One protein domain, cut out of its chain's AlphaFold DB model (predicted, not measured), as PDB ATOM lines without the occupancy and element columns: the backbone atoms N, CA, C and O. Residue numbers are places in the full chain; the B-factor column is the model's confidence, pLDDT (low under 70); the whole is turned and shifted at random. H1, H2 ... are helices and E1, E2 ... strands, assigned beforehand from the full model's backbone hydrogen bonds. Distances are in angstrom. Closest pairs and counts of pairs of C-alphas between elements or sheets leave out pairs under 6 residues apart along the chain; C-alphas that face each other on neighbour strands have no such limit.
ATOM      1  N   PHE A   3     108.099 103.366  71.862       96.12
ATOM      2  CA  PHE A   3     108.622 104.085  73.012       96.12
ATOM      3  C   PHE A   3     107.461 104.700  73.805       96.12
ATOM      4  O   PHE A   3     106.632 105.421  73.252       96.12
ATOM      5  N   GLY A   4     107.394 104.385  75.098       94.69
ATOM      6  CA  GLY A   4     106.312 104.774  76.003       94.69
ATOM      7  C   GLY A   4     106.619 105.983  76.889       94.69
ATOM      8  O   GLY A   4     105.721 106.449  77.583       94.69
ATOM      9  N   GLY A   5     107.854 106.491  76.872       96.56
ATOM     10  CA  GLY A   5     108.303 107.601  77.714       96.56
ATOM     11  C   GLY A   5     109.354 107.192  78.745       96.56
ATOM     12  O   GLY A   5     109.963 106.127  78.649       96.56
ATOM     13  N   PHE A   6     109.566 108.057  79.737       97.56
ATOM     14  CA  PHE A   6     110.508 107.831  80.832       97.56
ATOM     15  C   PHE A   6     109.786 107.728  82.173       97.56
ATOM     16  O   PHE A   6     108.839 108.472  82.431       97.56
ATOM     17  N   VAL A   7     110.280 106.852  83.044       96.94
ATOM     18  CA  VAL A   7     109.807 106.712  84.428       96.94
ATOM     19  C   VAL A   7     110.977 106.890  85.366       96.94
ATOM     20  O   VAL A   7     111.982 106.199  85.238       96.94
ATOM     21  N   LEU A   8     110.852 107.803  86.324       97.25
ATOM     22  CA  LEU A   8     111.883 107.997  87.333       97.25
ATOM     23  C   LEU A   8     111.812 106.870  88.372       97.25
ATOM     24  O   LEU A   8     110.842 106.779  89.126       97.25
ATOM     25  N   CYS A   9     112.854 106.046  88.436       95.50
ATOM     26  CA  CYS A   9     112.971 104.931  89.369       95.50
ATOM     27  C   CYS A   9     114.189 105.124  90.273       95.50
ATOM     28  O   CYS A   9     115.138 105.816  89.916       95.50
ATOM     29  N   ARG A  10     114.164 104.506  91.454       96.31
ATOM     30  CA  ARG A  10     115.367 104.353  92.276       96.31
ATOM     31  C   ARG A  10     116.100 103.105  91.797       96.31
ATOM     32  O   ARG A  10     115.468 102.057  91.675       96.31
ATOM     33  N   ARG A  11     117.385 103.226  91.482       94.75
ATOM     34  CA  ARG A  11     118.239 102.100  91.110       94.75
ATOM     35  C   ARG A  11     118.815 101.496  92.382       94.75
ATOM     36  O   ARG A  11     119.418 102.192  93.186       94.75
ATOM     37  N   GLU A  12     118.575 100.207  92.594       92.88
ATOM     38  CA  GLU A  12     118.988  99.532  93.832       92.88
ATOM     39  C   GLU A  12     120.513  99.389  93.945       92.88
ATOM     40  O   GLU A  12     121.034  99.342  95.053       92.88
ATOM     41  N   GLU A  13     121.226  99.355  92.813       93.56
ATOM     42  CA  GLU A  13     122.686  99.176  92.760       93.56
ATOM     43  C   GLU A  13     123.462 100.336  93.401       93.56
ATOM     44  O   GLU A  13     124.466 100.107  94.072       93.56
ATOM     45  N   ASP A  14     123.017 101.573  93.177       95.00
ATOM     46  CA  ASP A  14     123.728 102.799  93.562       95.00
ATOM     47  C   ASP A  14     122.853 103.814  94.306       95.00
ATOM     48  O   ASP A  14     123.320 104.893  94.665       95.00
ATOM     49  N   ASP A  15     121.602 103.454  94.590       95.38
ATOM     50  CA  ASP A  15     120.628 104.259  95.325       95.38
ATOM     51  C   ASP A  15     120.182 105.552  94.614       95.38
ATOM     52  O   ASP A  15     119.408 106.346  95.164       95.38
ATOM     53  N   GLU A  16     120.617 105.758  93.368       96.56
ATOM     54  CA  GLU A  16     120.326 106.962  92.601       96.56
ATOM     55  C   GLU A  16     118.928 106.933  91.975       96.56
ATOM     56  O   GLU A  16     118.323 105.886  91.724       96.56
ATOM     57  N   ARG A  17     118.383 108.124  91.695       97.50
ATOM     58  CA  ARG A  17     117.154 108.267  90.908       97.50
ATOM     59  C   ARG A  17     117.514 108.446  89.444       97.50
ATOM     60  O   ARG A  17     117.993 109.507  89.054       97.50
ATOM     61  N   VAL A  18     117.211 107.435  88.643       97.56
ATOM     62  CA  VAL A  18     117.522 107.401  87.214       97.56
ATOM     63  C   VAL A  18     116.266 107.032  86.432       97.56
ATOM     64  O   VAL A  18     115.380 106.326  86.920       97.56
ATOM     65  N   CYS A  19     116.137 107.556  85.218       97.88
ATOM     66  CA  CYS A  19     115.005 107.226  84.363       97.88
ATOM     67  C   CYS A  19     115.147 105.812  83.785       97.88
ATOM     68  O   CYS A  19     116.202 105.437  83.278       97.88
ATOM     69  N   ARG A  20     114.052 105.057  83.778       97.75
ATOM     70  CA  ARG A  20     113.844 103.882  82.931       97.75
ATOM     71  C   ARG A  20     113.165 104.323  81.629       97.75
ATOM     72  O   ARG A  20     112.198 105.083  81.673       97.75
ATOM     73  N   SER A  21     113.658 103.855  80.486       97.88
ATOM     74  CA  SER A  21     113.006 104.022  79.178       97.88
ATOM     75  C   SER A  21     111.927 102.961  79.023       97.88
ATOM     76  O   SER A  21     112.246 101.776  79.071       97.88
ATOM     77  N   LEU A  22     110.669 103.359  78.845       97.56
ATOM     78  CA  LEU A  22     109.551 102.434  78.670       97.56
ATOM     79  C   LEU A  22     109.375 102.026  77.211       97.56
ATOM     80  O   LEU A  22     109.408 102.859  76.303       97.56
ATOM     81  N   TRP A  23     109.053 100.756  77.014       97.56
ATOM     82  CA  TRP A  23     108.685 100.178  75.731       97.56
ATOM     83  C   TRP A  23     107.404  99.375  75.884       97.56
ATOM     84  O   TRP A  23     107.266  98.591  76.821       97.56
ATOM     85  N   LYS A  24     106.463  99.538  74.954       96.19
ATOM     86  CA  LYS A  24     105.193  98.805  74.978       96.19
ATOM     87  C   LYS A  24     104.826  98.206  73.627       96.19
ATOM     88  O   LYS A  24     105.417  98.513  72.585       96.19
ATOM     89  N   CYS A  25     103.861  97.295  73.640       95.38
ATOM     90  CA  CYS A  25     103.257  96.750  72.428       95.38
ATOM     91  C   CYS A  25     101.721  96.733  72.523       95.38
ATOM     92  O   CYS A  25     101.182  96.764  73.629       95.38
ATOM     93  N   PRO A  26     101.002  96.602  71.390       93.44
ATOM     94  CA  PRO A  26      99.536  96.539  71.383       93.44
ATOM     95  C   PRO A  26      98.939  95.408  72.236       93.44
ATOM     96  O   PRO A  26      97.801  95.505  72.681       93.44
ATOM     97  N   ALA A  27      99.714  94.351  72.503       93.31
ATOM     98  CA  ALA A  27      99.331  93.251  73.385       93.31
ATOM     99  C   ALA A  27      99.529  93.559  74.886       93.31
ATOM    100  O   ALA A  27      99.493  92.640  75.695       93.31
ATOM    101  N   ARG A  28      99.729  94.833  75.266       90.88
ATOM    102  CA  ARG A  28      99.841  95.310  76.660       90.88
ATOM    103  C   ARG A  28     101.052  94.803  77.447       90.88
ATOM    104  O   ARG A  28     101.106  94.954  78.660       90.88
ATOM    105  N   HIS A  29     102.053  94.247  76.778       96.00
ATOM    106  CA  HIS A  29     103.340  94.009  77.426       96.00
ATOM    107  C   HIS A  29     104.102  95.326  77.575       96.00
ATOM    108  O   HIS A  29     104.126  96.133  76.637       96.00
ATOM    109  N   VAL A  30     104.739  95.499  78.731       97.56
ATOM    110  CA  VAL A  30     105.567  96.657  79.064       97.56
ATOM    111  C   VAL A  30     106.953  96.168  79.468       97.56
ATOM    112  O   VAL A  30     107.094  95.289  80.321       97.56
ATOM    113  N   TRP A  31     107.968  96.762  78.860       97.81
ATOM    114  CA  TRP A  31     109.372  96.522  79.152       97.81
ATOM    115  C   TRP A  31     110.089  97.832  79.429       97.81
ATOM    116  O   TRP A  31     109.604  98.908  79.075       97.81
ATOM    117  N   TRP A  32     111.267  97.735  80.027       97.94
ATOM    118  CA  TRP A  32     112.121  98.885  80.251       97.94
ATOM    119  C   TRP A  32     113.607  98.528  80.332       97.94
ATOM    120  O   TRP A  32     113.981  97.385  80.559       97.94
ATOM    121  N   HIS A  33     114.461  99.526  80.157       97.62
ATOM    122  CA  HIS A  33     115.885  99.476  80.498       97.62
ATOM    123  C   HIS A  33     116.263 100.818  81.129       97.62
ATOM    124  O   HIS A  33     115.487 101.781  81.064       97.62
ATOM    125  N   TRP A  34     117.426 100.913  81.764       97.62
ATOM    126  CA  TRP A  34     117.913 102.199  82.258       97.62
ATOM    127  C   TRP A  34     118.213 103.146  81.086       97.62
ATOM    128  O   TRP A  34     118.785 102.745  80.076       97.62
ATOM    129  N   ALA A  35     117.763 104.400  81.165       97.44
ATOM    130  CA  ALA A  35     117.909 105.367  80.072       97.44
ATOM    131  C   ALA A  35     119.370 105.781  79.832       97.44
ATOM    132  O   ALA A  35     119.732 106.126  78.712       97.44
ATOM    133  N   ASP A  36     120.203 105.711  80.870       96.75
ATOM    134  CA  ASP A  36     121.657 105.889  80.822       96.75
ATOM    135  C   ASP A  36     122.409 104.617  80.386       96.75
ATOM    136  O   ASP A  36     123.618 104.672  80.176       96.75
ATOM    137  N   ARG A  37     121.710 103.487  80.214       96.25
ATOM    138  CA  ARG A  37     122.272 102.210  79.749       96.25
ATOM    139  C   ARG A  37     121.417 101.616  78.610       96.25
ATOM    140  O   ARG A  37     120.815 100.558  78.770       96.25
ATOM    141  N   PRO A  38     121.305 102.304  77.456       94.62
ATOM    142  CA  PRO A  38     120.389 101.913  76.378       94.62
ATOM    143  C   PRO A  38     120.749 100.591  75.686       94.62
ATOM    144  O   PRO A  38     119.887  99.996  75.048       94.62
ATOM    145  N   ASP A  39     121.998 100.140  75.811       96.12
ATOM    146  CA  ASP A  39     122.468  98.874  75.240       96.12
ATOM    147  C   ASP A  39     122.155  97.656  76.136       96.12
ATOM    148  O   ASP A  39     122.346  96.514  75.713       96.12
ATOM    149  N   GLU A  40     121.679  97.869  77.371       96.00
ATOM    150  CA  GLU A  40     121.224  96.782  78.242       96.00
ATOM    151  C   GLU A  40     119.926  96.150  77.720       96.00
ATOM    152  O   GLU A  40     119.105  96.774  77.044       96.00
ATOM    153  N   ALA A  41     119.726  94.876  78.056       96.38
ATOM    154  CA  ALA A  41     118.527  94.159  77.659       96.38
ATOM    155  C   ALA A  41     117.270  94.773  78.291       96.38
ATOM    156  O   ALA A  41     117.265  95.221  79.436       96.38
ATOM    157  N   LEU A  42     116.168  94.713  77.546       96.38
ATOM    158  CA  LEU A  42     114.853  95.053  78.067       96.38
ATOM    159  C   LEU A  42     114.426  94.058  79.150       96.38
ATOM    160  O   LEU A  42     114.247  92.869  78.887       96.38
ATOM    161  N   GLU A  43     114.188  94.568  80.350       97.25
ATOM    162  CA  GLU A  43     113.561  93.844  81.449       97.25
ATOM    163  C   GLU A  43     112.037  93.989  81.373       97.25
ATOM    164  O   GLU A  43     111.511  94.998  80.897       97.25
ATOM    165  N   VAL A  44     111.303  92.997  81.878       97.00
ATOM    166  CA  VAL A  44     109.847  93.109  82.047       97.00
ATOM    167  C   VAL A  44     109.551  94.139  83.137       97.00
ATOM    168  O   VAL A  44     110.120  94.074  84.226       97.00
ATOM    169  N   CYS A  45     108.651  95.085  82.859       95.56
ATOM    170  CA  CYS A  45     108.198  96.023  83.880       95.56
ATOM    171  C   CYS A  45     107.398  95.256  84.953       95.56
ATOM    172  O   CYS A  45     106.459  94.543  84.598       95.56
ATOM    173  N   PRO A  46     107.714  95.398  86.255       93.75
ATOM    174  CA  PRO A  46     107.041  94.674  87.332       93.75
ATOM    175  C   PRO A  46     105.625  95.190  87.613       93.75
ATOM    176  O   PRO A  46     104.876  94.543  88.336       93.75
ATOM    177  N   MET A  47     105.264  96.359  87.075       93.62
ATOM    178  CA  MET A  47     103.962  96.990  87.288       93.62
ATOM    179  C   MET A  47     103.421  97.544  85.961       93.62
ATOM    180  O   MET A  47     103.302  98.761  85.795       93.62
ATOM    181  N   PRO A  48     103.164  96.666  84.970       93.56
ATOM    182  CA  PRO A  48     102.789  97.081  83.623       93.56
ATOM    183  C   PRO A  48     101.482  97.884  83.606       93.56
ATOM    184  O   PRO A  48     101.346  98.790  82.788       93.56
ATOM    185  N   GLU A  49     100.558  97.625  84.538       93.69
ATOM    186  CA  GLU A  49      99.251  98.287  84.647       93.69
ATOM    187  C   GLU A  49      99.346  99.792  84.913       93.69
ATOM    188  O   GLU A  49      98.400 100.520  84.626       93.69
ATOM    189  N   ALA A  50     100.484 100.279  85.416       92.31
ATOM    190  CA  ALA A  50     100.723 101.707  85.602       92.31
ATOM    191  C   ALA A  50     100.922 102.470  84.273       92.31
ATOM    192  O   ALA A  50     100.950 103.700  84.279       92.31
ATOM    193  N   PHE A  51     101.074 101.756  83.147       89.69
ATOM    194  CA  PHE A  51     101.465 102.313  81.845       89.69
ATOM    195  C   PHE A  51     100.579 101.852  80.668       89.69
ATOM    196  O   PHE A  51     100.963 102.044  79.507       89.69
TER     197      PHE A  51
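This is residues 3 to 51 of the 52 residues of the protein "Dehydrogenase" of Streptomyces sp. WAC05292 (UniProt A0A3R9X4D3). A strongly twisted sheet of three strands, E1, E2 and E3, makes the body; after E3 a long link folds back, with residues 43 to 44 paired beside that strand, and the short helix H1 is on the sheet near the beginning of E3. The printed part has 49 residues, with the named elements E1, E2, E3 and H1 along the chain; the sheet's order is E1, E2, E3, antiparallel, and the class is mostly strand. The whole is compact, with a radius of gyration of the C-alphas of 10.6 A, but only just elongated, spanning 33 by 22 by 15 A.

Find C-alpha 3 at (108.622, 104.085, 73.012); from there E1 runs over residues 3 to 10, 20.4 A. E2, residues 17 to 24, covers 22.1 A, and E3, residues 30 to 34, covers 13.9 A. H1, residues 48 to 51, ends at C-alpha 51, (101.465, 102.313, 81.845).

Begin with the sheet, a meander, each strand the antiparallel neighbour of the one before. In the hairpin of E1 and E2, at 150 degrees, look at N 7 and O 20, 2.9 A apart. In the hairpin of E2 and E3, at 145 degrees, N 23 and O 31 are 2.8 A apart. Residues 31 to 32 of E3 pair antiparallel with residues 43 to 44. H1 is on the sheet at a height of 8.3 A, over none of its strands, but only just: 2 of its 4 C-alphas fall on E2 and 2 on E3. The closest C-alphas of E3 and H1, Val 30 and Pro 48, are 5.4 A apart. H1 is too short for an O i to N i+4 pair; its one O i to N i+3 pair is within range.

The C-alphas farthest apart, of Asp 14 and Pro 26, stand 33.4 A apart. The link from E3 to H1, residues 35 to 47, is long. The printed part has no cut, and no printed residue is under 70 in pLDDT.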